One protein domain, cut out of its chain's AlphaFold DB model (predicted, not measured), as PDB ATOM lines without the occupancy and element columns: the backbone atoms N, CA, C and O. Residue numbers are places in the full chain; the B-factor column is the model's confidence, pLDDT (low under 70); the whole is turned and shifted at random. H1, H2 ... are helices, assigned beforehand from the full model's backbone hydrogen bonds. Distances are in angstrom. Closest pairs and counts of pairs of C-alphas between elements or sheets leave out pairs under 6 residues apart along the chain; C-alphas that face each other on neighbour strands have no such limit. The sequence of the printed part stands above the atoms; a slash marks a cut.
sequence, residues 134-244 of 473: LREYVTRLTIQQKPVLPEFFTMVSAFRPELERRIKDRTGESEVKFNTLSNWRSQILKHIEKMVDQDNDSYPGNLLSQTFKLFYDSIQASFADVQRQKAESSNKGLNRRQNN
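AT A GLANCE: This is residues 134 to 244 of the 473 residues of an uncharacterized protein of Fischerella thermalis CCMEE 5318 (UniProt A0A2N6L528). A helical hairpin, H3 and H4, is crossed on one side by H2, with H1 packed on H4; residues 231 to 244, of which 231 to 243 belong to H5, stick out as an arm. The 111 printed residues, all helix in class, have five named helices, H1 to H5, and no named strand. The whole is loose, radius of gyration of the C-alphas 17.6 A, spanning 60 by 30 by 23 A.

IN THESE COORDINATES: H1, residues 134 to 144, begins at C-alpha (198.058, 244.129, 177.008). H2 is residues 151 to 171, 30.2 A; H3 178 to 202, 36.5 A; H4 204 to 221, 27.1 A. H5, residues 224 to 243, 28.4 A, ends at C-alpha (229.512, 278.991, 186.080).

HOW THE PARTS SIT: H1 touches H4, closest C-alphas Val 138 and Leu 208, 6.3 A. H2 touches H4 at a steep tilt of 53 degrees, closest C-alphas Val 156 and Ile 219, 6.1 A. The hairpin H3 and H4 has a shallow tilt of 7 degrees, opposite ways. H5 touches H3, closest C-alphas Phe 178 and Val 226, 5.6 A. Every O i to N i+4 pair is within hydrogen-bond range in H1 and H5; 15 of 17 in H2, 19 of 21 in H3, 12 of 14 in H4.

THE WHOLE: The C-alphas farthest apart, Ile 143 and Asn 244, are 61.8 A apart. The printed part has no cut, no link is long, and no printed residue is under pLDDT 70.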
ATOM      1  N   LEU A 134     199.110 243.242 176.509       97.19
ATOM      2  CA  LEU A 134     198.058 244.129 177.008       97.19
ATOM      3  C   LEU A 134     196.675 243.810 176.423       97.19
ATOM      4  O   LEU A 134     195.695 243.775 177.164       97.19
ATOM      5  N   ARG A 135     196.592 243.547 175.114       97.06
ATOM      6  CA  ARG A 135     195.329 243.251 174.427       97.06
ATOM      7  C   ARG A 135     194.683 241.984 174.984       97.06
ATOM      8  O   ARG A 135     193.544 242.002 175.439       97.06
ATOM      9  N   GLU A 136     195.446 240.895 175.017       96.56
ATOM     10  CA  GLU A 136     194.993 239.613 175.564       96.56
ATOM     11  C   GLU A 136     194.672 239.712 177.064       96.56
ATOM     12  O   GLU A 136     193.688 239.138 177.533       96.56
ATOM     13  N   TYR A 137     195.466 240.474 177.823       97.19
ATOM     14  CA  TYR A 137     195.189 240.754 179.230       97.19
ATOM     15  C   TYR A 137     193.801 241.387 179.417       97.19
ATOM     16  O   TYR A 137     193.027 240.907 180.245       97.19
ATOM     17  N   VAL A 138     193.454 242.419 178.637       96.62
ATOM     18  CA  VAL A 138     192.146 243.094 178.734       96.62
ATOM     19  C   VAL A 138     191.003 242.163 178.324       96.62
ATOM     20  O   VAL A 138     189.962 242.141 178.989       96.62
ATOM     21  N   THR A 139     191.195 241.335 177.296       95.88
ATOM     22  CA  THR A 139     190.222 240.298 176.912       95.88
ATOM     23  C   THR A 139     189.936 239.353 178.077       95.88
ATOM     24  O   THR A 139     188.780 239.127 178.440       95.88
ATOM     25  N   ARG A 140     190.980 238.849 178.743       95.94
ATOM     26  CA  ARG A 140     190.829 237.974 179.915       95.94
ATOM     27  C   ARG A 140     190.206 238.678 181.104       95.94
ATOM     28  O   ARG A 140     189.408 238.062 181.805       95.94
ATOM     29  N   LEU A 141     190.565 239.939 181.335       95.44
ATOM     30  CA  LEU A 141     189.995 240.761 182.397       95.44
ATOM     31  C   LEU A 141     188.476 240.880 182.222       95.44
ATOM     32  O   LEU A 141     187.728 240.677 183.176       95.44
ATOM     33  N   THR A 142     188.038 241.107 180.979       94.31
ATOM     34  CA  THR A 142     186.623 241.200 180.592       94.31
ATOM     35  C   THR A 142     185.892 239.874 180.812       94.31
ATOM     36  O   THR A 142     184.829 239.855 181.426       94.31
ATOM     37  N   ILE A 143     186.475 238.753 180.370       95.69
ATOM     38  CA  ILE A 143     185.880 237.414 180.519       95.69
ATOM     39  C   ILE A 143     185.779 237.006 181.994       95.69
ATOM     40  O   ILE A 143     184.763 236.469 182.424       95.69
ATOM     41  N   GLN A 144     186.834 237.245 182.777       96.06
ATOM     42  CA  GLN A 144     186.895 236.835 184.182       96.06
ATOM     43  C   GLN A 144     186.184 237.807 185.133       96.06
ATOM     44  O   GLN A 144     186.031 237.472 186.305       96.06
ATOM     45  N   GLN A 145     185.798 238.997 184.657       93.69
ATOM     46  CA  GLN A 145     185.172 240.067 185.446       93.69
ATOM     47  C   GLN A 145     185.943 240.399 186.736       93.69
ATOM     48  O   GLN A 145     185.366 240.680 187.786       93.69
ATOM     49  N   LYS A 146     187.277 240.342 186.669       92.81
ATOM     50  CA  LYS A 146     188.162 240.674 187.791       92.81
ATOM     51  C   LYS A 146     188.646 242.121 187.679       92.81
ATOM     52  O   LYS A 146     188.753 242.632 186.571       92.81
ATOM     53  N   PRO A 147     189.000 242.770 188.800       88.56
ATOM     54  CA  PRO A 147     189.567 244.118 188.770       88.56
ATOM     55  C   PRO A 147     191.015 244.147 188.253       88.56
ATOM     56  O   PRO A 147     191.445 245.143 187.683       88.56
ATOM     57  N   VAL A 148     191.780 243.066 188.451       94.31
ATOM     58  CA  VAL A 148     193.170 242.925 187.991       94.31
ATOM     59  C   VAL A 148     193.530 241.443 187.860       94.31
ATOM     60  O   VAL A 148     193.001 240.614 188.607       94.31
ATOM     61  N   LEU A 149     194.435 241.103 186.938       95.62
ATOM     62  CA  LEU A 149     195.040 239.767 186.844       95.62
ATOM     63  C   LEU A 149     196.558 239.834 187.116       95.62
ATOM     64  O   LEU A 149     197.176 240.861 186.818       95.62
ATOM     65  N   PRO A 150     197.186 238.771 187.664       95.00
ATOM     66  CA  PRO A 150     198.620 238.754 187.975       95.00
ATOM     67  C   PRO A 150     199.532 239.094 186.789       95.00
ATOM     68  O   PRO A 150     200.590 239.694 186.978       95.00
ATOM     69  N   GLU A 151     199.113 238.761 185.567       94.56
ATOM     70  CA  GLU A 151     199.852 239.022 184.331       94.56
ATOM     71  C   GLU A 151     200.172 240.508 184.134       94.56
ATOM     72  O   GLU A 151     201.203 240.828 183.546       94.56
ATOM     73  N   PHE A 152     199.357 241.418 184.684       96.12
ATOM     74  CA  PHE A 152     199.644 242.853 184.663       96.12
ATOM     75  C   PHE A 152     201.002 243.169 185.301       96.12
ATOM     76  O   PHE A 152     201.824 243.877 184.718       96.12
ATOM     77  N   PHE A 153     201.270 242.600 186.478       95.44
ATOM     78  CA  PHE A 153     202.516 242.831 187.206       95.44
ATOM     79  C   PHE A 153     203.710 242.186 186.505       95.44
ATOM     80  O   PHE A 153     204.797 242.762 186.506       95.44
ATOM     81  N   THR A 154     203.505 241.034 185.862       94.62
ATOM     82  CA  THR A 154     204.524 240.379 185.030       94.62
ATOM     83  C   THR A 154     204.887 241.232 183.815       94.62
ATOM     84  O   THR A 154     206.069 241.409 183.531       94.62
ATOM     85  N   MET A 155     203.902 241.813 183.118       96.44
ATOM     86  CA  MET A 155     204.167 242.722 181.996       96.44
ATOM     87  C   MET A 155     204.949 243.957 182.453       96.44
ATOM     88  O   MET A 155     205.958 244.313 181.847       96.44
ATOM     89  N   VAL A 156     204.506 244.604 183.534       96.31
ATOM     90  CA  VAL A 156     205.147 245.825 184.048       96.31
ATOM     91  C   VAL A 156     206.588 245.558 184.493       96.31
ATOM     92  O   VAL A 156     207.481 246.338 184.160       96.31
ATOM     93  N   SER A 157     206.834 244.461 185.215       95.94
ATOM     94  CA  SER A 157     208.167 244.132 185.737       95.94
ATOM     95  C   SER A 157     209.144 243.671 184.653       95.94
ATOM     96  O   SER A 157     210.332 243.973 184.746       95.94
ATOM     97  N   ALA A 158     208.658 243.010 183.596       96.44
ATOM     98  CA  ALA A 158     209.484 242.564 182.475       96.44
ATOM     99  C   ALA A 158     209.902 243.701 181.524       96.44
ATOM    100  O   ALA A 158     210.905 243.571 180.817       96.44
ATOM    101  N   PHE A 159     209.168 244.822 181.516       97.31
ATOM    102  CA  PHE A 159     209.362 245.907 180.550       97.31
ATOM    103  C   PHE A 159     210.772 246.493 180.587       97.31
ATOM    104  O   PHE A 159     211.466 246.507 179.574       97.31
ATOM    105  N   ARG A 160     211.229 246.950 181.755       97.06
ATOM    106  CA  ARG A 160     212.552 247.573 181.886       97.06
ATOM    107  C   ARG A 160     213.705 246.608 181.554       97.06
ATOM    108  O   ARG A 160     214.521 246.999 180.721       97.06
ATOM    109  N   PRO A 161     213.764 245.376 182.101       97.31
ATOM    110  CA  PRO A 161     214.795 244.405 181.732       97.31
ATOM    111  C   PRO A 161     214.850 244.099 180.231       97.31
ATOM    112  O   PRO A 161     215.940 243.963 179.682       97.31
ATOM    113  N   GLU A 162     213.703 244.029 179.545       96.81
ATOM    114  CA  GLU A 162     213.680 243.829 178.089       96.81
ATOM    115  C   GLU A 162     214.353 244.991 177.352       96.81
ATOM    116  O   GLU A 162     215.171 244.756 176.465       96.81
ATOM    117  N   LEU A 163     214.040 246.238 177.726       96.50
ATOM    118  CA  LEU A 163     214.659 247.420 177.123       96.50
ATOM    119  C   LEU A 163     216.161 247.459 177.401       96.50
ATOM    120  O   LEU A 163     216.944 247.702 176.489       96.50
ATOM    121  N   GLU A 164     216.567 247.212 178.646       96.19
ATOM    122  CA  GLU A 164     217.981 247.205 179.022       96.19
ATOM    123  C   GLU A 164     218.757 246.139 178.246       96.19
ATOM    124  O   GLU A 164     219.817 246.442 177.706       96.19
ATOM    125  N   ARG A 165     218.205 244.925 178.114       96.19
ATOM    126  CA  ARG A 165     218.803 243.851 177.314       96.19
ATOM    127  C   ARG A 165     218.971 244.270 175.853       96.19
ATOM    128  O   ARG A 165     220.078 244.207 175.339       96.19
ATOM    129  N   ARG A 166     217.905 244.757 175.205       94.75
ATOM    130  CA  ARG A 166     217.940 245.186 173.793       94.75
ATOM    131  C   ARG A 166     218.958 246.297 173.552       94.75
ATOM    132  O   ARG A 166     219.689 246.255 172.570       94.75
ATOM    133  N   ILE A 167     219.026 247.275 174.456       93.94
ATOM    134  CA  ILE A 167     219.985 248.374 174.331       93.94
ATOM    135  C   ILE A 167     221.417 247.854 174.472       93.94
ATOM    136  O   ILE A 167     222.246 248.222 173.647       93.94
ATOM    137  N   LYS A 168     221.703 246.984 175.451       94.19
ATOM    138  CA  LYS A 168     223.035 246.378 175.623       94.19
ATOM    139  C   LYS A 168     223.446 245.536 174.422       94.19
ATOM    140  O   LYS A 168     224.552 245.705 173.924       94.19
ATOM    141  N   ASP A 169     222.544 244.688 173.929       92.69
ATOM    142  CA  ASP A 169     222.786 243.853 172.746       92.69
ATOM    143  C   ASP A 169     223.143 244.723 171.526       92.69
ATOM    144  O   ASP A 169     223.993 244.356 170.716       92.69
ATOM    145  N   ARG A 170     222.530 245.909 171.424       88.56
ATOM    146  CA  ARG A 170     222.747 246.859 170.333       88.56
ATOM    147  C   ARG A 170     224.027 247.683 170.472       88.56
ATOM    148  O   ARG A 170     224.720 247.898 169.481       88.56
ATOM    149  N   THR A 171     224.294 248.242 171.649       89.06
ATOM    150  CA  THR A 171     225.428 249.159 171.845       89.06
ATOM    151  C   THR A 171     226.721 248.424 172.176       89.06
ATOM    152  O   THR A 171     227.795 248.995 172.011       89.06
ATOM    153  N   GLY A 172     226.634 247.180 172.660       90.50
ATOM    154  CA  GLY A 172     227.763 246.456 173.242       90.50
ATOM    155  C   GLY A 172     228.245 247.050 174.571       90.50
ATOM    156  O   GLY A 172     229.244 246.586 175.117       90.50
ATOM    157  N   GLU A 173     227.564 248.075 175.096       89.94
ATOM    158  CA  GLU A 173     227.918 248.725 176.358       89.94
ATOM    159  C   GLU A 173     227.472 247.849 177.542       89.94
ATOM    160  O   GLU A 173     226.383 247.269 177.549       89.94
ATOM    161  N   SER A 174     228.316 247.757 178.574       88.19
ATOM    162  CA  SER A 174     228.009 247.017 179.806       88.19
ATOM    163  C   SER A 174     226.875 247.671 180.608       88.19
ATOM    164  O   SER A 174     226.059 246.980 181.238       88.19
ATOM    165  N   GLU A 175     226.791 248.999 180.540       91.56
ATOM    166  CA  GLU A 175     225.791 249.832 181.198       91.56
ATOM    167  C   GLU A 175     224.896 250.549 180.187       91.56
ATOM    168  O   GLU A 175     225.315 250.939 179.103       91.56
ATOM    169  N   VAL A 176     223.626 250.733 180.553       91.25
ATOM    170  CA  VAL A 176     222.652 251.415 179.699       91.25
ATOM    171  C   VAL A 176     222.555 252.874 180.113       91.25
ATOM    172  O   VAL A 176     222.048 253.197 181.190       91.25
ATOM    173  N   LYS A 177     222.936 253.778 179.209       91.88
ATOM    174  CA  LYS A 177     222.745 255.223 179.386       91.88
ATOM    175  C   LYS A 177     221.275 255.557 179.666       91.88
ATOM    176  O   LYS A 177     220.382 255.266 178.862       91.88
ATOM    177  N   PHE A 178     221.019 256.275 180.761       91.69
ATOM    178  CA  PHE A 178     219.667 256.649 181.203       91.69
ATOM    179  C   PHE A 178     218.871 257.434 180.138       91.69
ATOM    180  O   PHE A 178     217.652 257.291 180.031       91.69
ATOM    181  N   ASN A 179     219.547 258.245 179.312       87.81
ATOM    182  CA  ASN A 179     218.909 258.982 178.214       87.81
ATOM    183  C   ASN A 179     218.393 258.044 177.117       87.81
ATOM    184  O   ASN A 179     217.263 258.218 176.655       87.81
ATOM    185  N   THR A 180     219.189 257.042 176.742       91.31
ATOM    186  CA  THR A 180     218.821 256.021 175.755       91.31
ATOM    187  C   THR A 180     217.632 255.216 176.258       91.31
ATOM    188  O   THR A 180     216.618 255.117 175.567       91.31
ATOM    189  N   LEU A 181     217.695 254.754 177.509       94.06
ATOM    190  CA  LEU A 181     216.618 254.005 178.153       94.06
ATOM    191  C   LEU A 181     215.304 254.805 178.222       94.06
ATOM    192  O   LEU A 181     214.231 254.303 177.881       94.06
ATOM    193  N   SER A 182     215.382 256.086 178.600       91.88
ATOM    194  CA  SER A 182     214.231 256.997 178.634       91.88
ATOM    195  C   SER A 182     213.604 257.205 177.249       91.88
ATOM    196  O   SER A 182     212.373 257.262 177.133       91.88
ATOM    197  N   ASN A 183     214.434 257.308 176.204       91.25
ATOM    198  CA  ASN A 183     213.990 257.467 174.822       91.25
ATOM    199  C   ASN A 183     213.267 256.209 174.322       91.25
ATOM    200  O   ASN A 183     212.108 256.310 173.925       91.25
ATOM    201  N   TRP A 184     213.897 255.037 174.442       94.81
ATOM    202  CA  TRP A 184     213.318 253.737 174.078       94.81
ATOM    203  C   TRP A 184     211.943 253.521 174.713       94.81
ATOM    204  O   TRP A 184     210.959 253.297 174.011       94.81
ATOM    205  N   ARG A 185     211.844 253.699 176.037       96.31
ATOM    206  CA  ARG A 185     210.576 253.611 176.775       96.31
ATOM    207  C   ARG A 185     209.508 254.529 176.186       96.31
ATOM    208  O   ARG A 185     208.374 254.110 175.982       96.31
ATOM    209  N   SER A 186     209.860 255.789 175.932       93.88
ATOM    210  CA  SER A 186     208.904 256.785 175.438       93.88
ATOM    211  C   SER A 186     208.430 256.479 174.015       93.88
ATOM    212  O   SER A 186     207.296 256.802 173.684       93.88
ATOM    213  N   GLN A 187     209.274 255.875 173.176       93.62
ATOM    214  CA  GLN A 187     208.888 255.472 171.826       93.62
ATOM    215  C   GLN A 187     208.010 254.224 171.850       93.62
ATOM    216  O   GLN A 187     206.903 254.268 171.329       93.62
ATOM    217  N   ILE A 188     208.413 253.169 172.557       96.88
ATOM    218  CA  ILE A 188     207.622 251.934 172.667       96.88
ATOM    219  C   ILE A 188     206.211 252.224 173.195       96.88
ATOM    220  O   ILE A 188     205.235 251.779 172.597       96.88
ATOM    221  N   LEU A 189     206.081 253.030 174.257       97.19
ATOM    222  CA  LEU A 189     204.768 253.393 174.804       97.19
ATOM    223  C   LEU A 189     203.885 254.134 173.789       97.19
ATOM    224  O   LEU A 189     202.692 253.864 173.743       97.19
ATOM    225  N   LYS A 190     204.453 254.998 172.937       94.44
ATOM    226  CA  LYS A 190     203.699 255.667 171.859       94.44
ATOM    227  C   LYS A 190     203.223 254.697 170.781       94.44
ATOM    228  O   LYS A 190     202.173 254.913 170.189       94.44
ATOM    229  N   HIS A 191     204.001 253.661 170.476       95.44
ATOM    230  CA  HIS A 191     203.581 252.640 169.515       95.44
ATOM    231  C   HIS A 191     202.468 251.764 170.094       95.44
ATOM    232  O   HIS A 191     201.508 251.468 169.388       95.44
ATOM    233  N   ILE A 192     202.550 251.422 171.384       97.69
ATOM    234  CA  ILE A 192     201.466 250.726 172.090       97.69
ATOM    235  C   ILE A 192     200.197 251.584 172.115       97.69
ATOM    236  O   ILE A 192     199.135 251.073 171.784       97.69
ATOM    237  N   GLU A 193     200.307 252.876 172.432       96.81
ATOM    238  CA  GLU A 193     199.180 253.822 172.430       96.81
ATOM    239  C   GLU A 193     198.460 253.852 171.075       96.81
ATOM    240  O   GLU A 193     197.250 253.685 171.024       96.81
ATOM    241  N   LYS A 194     199.204 253.931 169.963       94.69
ATOM    242  CA  LYS A 194     198.612 253.876 168.615       94.69
ATOM    243  C   LYS A 194     197.830 252.587 168.350       94.69
ATOM    244  O   LYS A 194     196.783 252.645 167.716       94.69
ATOM    245  N   MET A 195     198.346 251.434 168.783       97.88
ATOM    246  CA  MET A 195     197.646 250.151 168.622       97.88
ATOM    247  C   MET A 195     196.409 250.072 169.526       97.88
ATOM    248  O   MET A 195     195.372 249.567 169.110       97.88
ATOM    249  N   VAL A 196     196.499 250.625 170.739       96.94
ATOM    250  CA  VAL A 196     195.366 250.760 171.662       96.94
ATOM    251  C   VAL A 196     194.267 251.618 171.046       96.94
ATOM    252  O   VAL A 196     193.124 251.180 171.031       96.94
ATOM    253  N   ASP A 197     194.599 252.785 170.495       93.62
ATOM    254  CA  ASP A 197     193.623 253.687 169.873       93.62
ATOM    255  C   ASP A 197     192.909 253.036 168.678       93.62
ATOM    256  O   ASP A 197     191.724 253.277 168.466       93.62
ATOM    257  N   GLN A 198     193.606 252.182 167.919       95.25
ATOM    258  CA  GLN A 198     193.031 251.436 166.791       95.25
ATOM    259  C   GLN A 198     192.023 250.368 167.234       95.25
ATOM    260  O   GLN A 198     190.992 250.196 166.587       95.25
ATOM    261  N   ASP A 199     192.308 249.666 168.331       95.62
ATOM    262  CA  ASP A 199     191.491 248.540 168.790       95.62
ATOM    263  C   ASP A 199     190.468 248.942 169.871       95.62
ATOM    264  O   ASP A 199     189.614 248.128 170.230       95.62
ATOM    265  N   ASN A 200     190.526 250.167 170.414       92.31
ATOM    266  CA  ASN A 200     189.763 250.563 171.604       92.31
ATOM    267  C   ASN A 200     188.239 250.442 171.429       92.31
ATOM    268  O   ASN A 200     187.559 250.030 172.369       92.31
ATOM    269  N   ASP A 201     187.715 250.700 170.229       93.62
ATOM    270  CA  ASP A 201     186.282 250.562 169.922       93.62
ATOM    271  C   ASP A 201     185.777 249.109 170.040       93.62
ATOM    272  O   ASP A 201     184.575 248.873 170.180       93.62
ATOM    273  N   SER A 202     186.682 248.122 170.040       94.12
ATOM    274  CA  SER A 202     186.349 246.701 170.227       94.12
ATOM    275  C   SER A 202     186.143 246.308 171.694       94.12
ATOM    276  O   SER A 202     185.759 245.171 171.972       94.12
ATOM    277  N   TYR A 203     186.401 247.214 172.644       93.69
ATOM    278  CA  TYR A 203     186.323 246.938 174.078       93.69
ATOM    279  C   TYR A 203     185.245 247.790 174.758       93.69
ATOM    280  O   TYR A 203     185.165 249.000 174.541       93.69
ATOM    281  N   PRO A 204     184.421 247.198 175.642       91.44
ATOM    282  CA  PRO A 204     183.333 247.920 176.287       91.44
ATOM    283  C   PRO A 204     183.864 249.069 177.152       91.44
ATOM    284  O   PRO A 204     184.805 248.899 177.928       91.44
ATOM    285  N   GLY A 205     183.243 250.244 177.035       92.06
ATOM    286  CA  GLY A 205     183.526 251.397 177.896       92.06
ATOM    287  C   GLY A 205     184.957 251.938 177.804       92.06
ATOM    288  O   GLY A 205     185.436 252.519 178.777       92.06
ATOM    289  N   ASN A 206     185.651 251.751 176.675       93.25
ATOM    290  CA  ASN A 206     187.060 252.130 176.500       93.25
ATOM    291  C   ASN A 206     187.999 251.432 177.501       93.25
ATOM    292  O   ASN A 206     188.994 252.011 177.950       93.25
ATOM    293  N   LEU A 207     187.665 250.203 177.911       94.94
ATOM    294  CA  LEU A 207     188.438 249.459 178.906       94.94
ATOM    295  C   LEU A 207     189.902 249.265 178.478       94.94
ATOM    296  O   LEU A 207     190.789 249.278 179.335       94.94
ATOM    297  N   LEU A 208     190.172 249.132 177.172       96.31
ATOM    298  CA  LEU A 208     191.531 249.011 176.645       96.31
ATOM    299  C   LEU A 208     192.346 250.285 176.899       96.31
ATOM    300  O   LEU A 208     193.400 250.198 177.528       96.31
ATOM    301  N   SER A 209     191.846 251.466 176.516       96.25
ATOM    302  CA  SER A 209     192.522 252.742 176.797       96.25
ATOM    303  C   SER A 209     192.660 253.023 178.298       96.25
ATOM    304  O   SER A 209     193.703 253.506 178.745       96.25
ATOM    305  N   GLN A 210     191.655 252.681 179.112       95.88
ATOM    306  CA  GLN A 210     191.745 252.820 180.572       95.88
ATOM    307  C   GLN A 210     192.838 251.921 181.169       95.88
ATOM    308  O   GLN A 210     193.637 252.371 181.994       95.88
ATOM    309  N   THR A 211     192.913 250.666 180.723       97.06
ATOM    310  CA  THR A 211     193.943 249.717 181.167       97.06
ATOM    311  C   THR A 211     195.326 250.133 180.676       97.06
ATOM    312  O   THR A 211     196.291 250.073 181.437       97.06
ATOM    313  N   PHE A 212     195.430 250.613 179.434       97.88
ATOM    314  CA  PHE A 212     196.670 251.164 178.900       97.88
ATOM    315  C   PHE A 212     197.172 252.328 179.751       97.88
ATOM    316  O   PHE A 212     198.356 252.366 180.065       97.88
ATOM    317  N   LYS A 213     196.293 253.229 180.199       96.88
ATOM    318  CA  LYS A 213     196.681 254.325 181.093       96.88
ATOM    319  C   LYS A 213     197.301 253.815 182.399       96.88
ATOM    320  O   LYS A 213     198.354 254.302 182.800       96.88
ATOM    321  N   LEU A 214     196.707 252.796 183.028       96.75
ATOM    322  CA  LEU A 214     197.272 252.172 184.235       96.75
ATOM    323  C   LEU A 214     198.629 251.512 183.959       96.75
ATOM    324  O   LEU A 214     199.555 251.630 184.767       96.75
ATOM    325  N   PHE A 215     198.759 250.824 182.822       97.62
ATOM    326  CA  PHE A 215     200.021 250.236 182.378       97.62
ATOM    327  C   PHE A 215     201.083 251.320 182.160       97.62
ATOM    328  O   PHE A 215     202.168 251.240 182.730       97.62
ATOM    329  N   TYR A 216     200.748 252.373 181.415       97.31
ATOM    330  CA  TYR A 216     201.598 253.526 181.152       97.31
ATOM    331  C   TYR A 216     202.093 254.159 182.455       97.31
ATOM    332  O   TYR A 216     203.301 254.315 182.628       97.31
ATOM    333  N   ASP A 217     201.196 254.459 183.395       94.81
ATOM    334  CA  ASP A 217     201.548 255.070 184.681       94.81
ATOM    335  C   ASP A 217     202.455 254.151 185.519       94.81
ATOM    336  O   ASP A 217     203.431 254.611 186.118       94.81
ATOM    337  N   SER A 218     202.209 252.836 185.491       97.00
ATOM    338  CA  SER A 218     203.049 251.837 186.170       97.00
ATOM    339  C   SER A 218     204.455 251.752 185.563       97.00
ATOM    340  O   SER A 218     205.447 251.707 186.295       97.00
ATOM    341  N   ILE A 219     204.567 251.802 184.231       97.06
ATOM    342  CA  ILE A 219     205.854 251.886 183.527       97.06
ATOM    343  C   ILE A 219     206.541 253.232 183.792       97.06
ATOM    344  O   ILE A 219     207.759 253.293 183.916       97.06
ATOM    345  N   GLN A 220     205.814 254.344 183.906       93.00
ATOM    346  CA  GLN A 220     206.433 255.620 184.277       93.00
ATOM    347  C   GLN A 220     207.037 255.550 185.683       93.00
ATOM    348  O   GLN A 220     208.172 255.995 185.875       93.00
ATOM    349  N   ALA A 221     206.313 254.955 186.634       93.56
ATOM    350  CA  ALA A 221     206.763 254.788 188.010       93.56
ATOM    351  C   ALA A 221     208.014 253.896 188.118       93.56
ATOM    352  O   ALA A 221     208.939 254.243 188.854       93.56
ATOM    353  N   SER A 222     208.108 252.809 187.342       94.62
ATOM    354  CA  SER A 222     209.278 251.911 187.361       94.62
ATOM    355  C   SER A 222     210.566 252.516 186.767       94.62
ATOM    356  O   SER A 222     211.638 251.919 186.874       94.62
ATOM    357  N   PHE A 223     210.480 253.718 186.184       95.12
ATOM    358  CA  PHE A 223     211.605 254.498 185.646       95.12
ATOM    359  C   PHE A 223     211.802 255.833 186.397       95.12
ATOM    360  O   PHE A 223     212.412 256.770 185.867       95.12
ATOM    361  N   ALA A 224     211.269 255.976 187.614       91.19
ATOM    362  CA  ALA A 224     211.401 257.208 188.397       91.19
ATOM    363  C   ALA A 224     212.869 257.565 188.717       91.19
ATOM    364  O   ALA A 224     213.247 258.738 188.722       91.19
ATOM    365  N   ASP A 225     213.724 256.561 188.920       91.94
ATOM    366  CA  ASP A 225     215.171 256.709 189.099       91.94
ATOM    367  C   ASP A 225     215.854 257.307 187.857       91.94
ATOM    368  O   ASP A 225     216.640 258.246 187.985       91.94
ATOM    369  N   VAL A 226     215.486 256.843 186.659       90.62
ATOM    370  CA  VAL A 226     215.974 257.369 185.371       90.62
ATOM    371  C   VAL A 226     215.586 258.841 185.204       90.62
ATOM    372  O   VAL A 226     216.391 259.662 184.756       90.62
ATOM    373  N   GLN A 227     214.364 259.214 185.597       83.56
ATOM    374  CA  GLN A 227     213.928 260.614 185.572       83.56
ATOM    375  C   GLN A 227     214.729 261.484 186.545       83.56
ATOM    376  O   GLN A 227     215.129 262.594 186.182       83.56
ATOM    377  N   ARG A 228     215.000 260.978 187.755       85.81
ATOM    378  CA  ARG A 228     215.837 261.662 188.748       85.81
ATOM    379  C   ARG A 228     217.254 261.885 188.220       85.81
ATOM    380  O   ARG A 228     217.722 263.020 188.239       85.81
ATOM    381  N   GLN A 229     217.894 260.853 187.671       88.50
ATOM    382  CA  GLN A 229     219.233 260.957 187.075       88.50
ATOM    383  C   GLN A 229     219.274 261.976 185.928       88.50
ATOM    384  O   GLN A 229     220.185 262.801 185.850       88.50
ATOM    385  N   LYS A 230     218.247 261.994 185.068       84.62
ATOM    386  CA  LYS A 230     218.122 262.991 183.997       84.62
ATOM    387  C   LYS A 230     217.999 264.414 184.542       84.62
ATOM    388  O   LYS A 230     218.625 265.328 184.002       84.62
ATOM    389  N   ALA A 231     217.213 264.614 185.599       81.88
ATOM    390  CA  ALA A 231     217.082 265.912 186.253       81.88
ATOM    391  C   ALA A 231     218.410 266.362 186.886       81.88
ATOM    392  O   ALA A 231     218.821 267.507 186.701       81.88
ATOM    393  N   GLU A 232     219.119 265.460 187.566       85.38
ATOM    394  CA  GLU A 232     220.439 265.721 188.148       85.38
ATOM    395  C   GLU A 232     221.480 266.075 187.080       85.38
ATOM    396  O   GLU A 232     222.152 267.097 187.203       85.38
ATOM    397  N   SER A 233     221.573 265.293 186.000       85.38
ATOM    398  CA  SER A 233     222.474 265.561 184.870       85.38
ATOM    399  C   SER A 233     222.151 266.899 184.191       85.38
ATOM    400  O   SER A 233     223.044 267.714 183.952       85.38
ATOM    401  N   SER A 234     220.865 267.192 183.967       82.94
ATOM    402  CA  SER A 234     220.427 268.483 183.424       82.94
ATOM    403  C   SER A 234     220.811 269.648 184.340       82.94
ATOM    404  O   SER A 234     221.281 270.679 183.858       82.94
ATOM    405  N   ASN A 235     220.649 269.493 185.656       82.31
ATOM    406  CA  ASN A 235     221.027 270.510 186.637       82.31
ATOM    407  C   ASN A 235     222.545 270.711 186.694       82.31
ATOM    408  O   ASN A 235     222.999 271.852 186.739       82.31
ATOM    409  N   LYS A 236     223.341 269.633 186.642       84.94
ATOM    410  CA  LYS A 236     224.808 269.710 186.539       84.94
ATOM    411  C   LYS A 236     225.232 270.477 185.286       84.94
ATOM    412  O   LYS A 236     226.004 271.429 185.387       84.94
ATOM    413  N   GLY A 237     224.658 270.142 184.129       85.31
ATOM    414  CA  GLY A 237     224.934 270.826 182.866       85.31
ATOM    415  C   GLY A 237     224.532 272.305 182.878       85.31
ATOM    416  O   GLY A 237     225.286 273.150 182.392       85.31
ATOM    417  N   LEU A 238     223.377 272.637 183.463       84.88
ATOM    418  CA  LEU A 238     222.925 274.019 183.630       84.88
ATOM    419  C   LEU A 238     223.855 274.809 184.557       84.88
ATOM    420  O   LEU A 238     224.295 275.892 184.184       84.88
ATOM    421  N   ASN A 239     224.194 274.249 185.721       84.00
ATOM    422  CA  ASN A 239     225.125 274.866 186.662       84.00
ATOM    423  C   ASN A 239     226.487 275.101 186.002       84.00
ATOM    424  O   ASN A 239     227.031 276.190 186.114       84.00
ATOM    425  N   ARG A 240     227.026 274.122 185.263       85.69
ATOM    426  CA  ARG A 240     228.297 274.292 184.548       85.69
ATOM    427  C   ARG A 240     228.229 275.456 183.564       85.69
ATOM    428  O   ARG A 240     229.147 276.268 183.546       85.69
ATOM    429  N   ARG A 241     227.160 275.560 182.773       87.69
ATOM    430  CA  ARG A 241     226.972 276.685 181.842       87.69
ATOM    431  C   ARG A 241     226.942 278.014 182.591       87.69
ATOM    432  O   ARG A 241     227.753 278.875 182.284       87.69
ATOM    433  N   GLN A 242     226.128 278.115 183.643       86.62
ATOM    434  CA  GLN A 242     226.023 279.321 184.476       86.62
ATOM    435  C   GLN A 242     227.359 279.720 185.121       86.62
ATOM    436  O   GLN A 242     227.666 280.905 185.223       86.62
ATOM    437  N   ASN A 243     228.173 278.746 185.538       84.25
ATOM    438  CA  ASN A 243     229.512 278.991 186.080       84.25
ATOM    439  C   ASN A 243     230.482 279.525 185.015       84.25
ATOM    440  O   ASN A 243     231.419 280.234 185.352       84.25
ATOM    441  N   ASN A 244     230.257 279.175 183.749       88.12
ATOM    442  CA  ASN A 244     231.071 279.576 182.606       88.12
ATOM    443  C   ASN A 244     230.391 280.674 181.771       88.12
ATOM    444  O   ASN A 244     230.721 280.849 180.595       88.12
TER     445      ASN A 244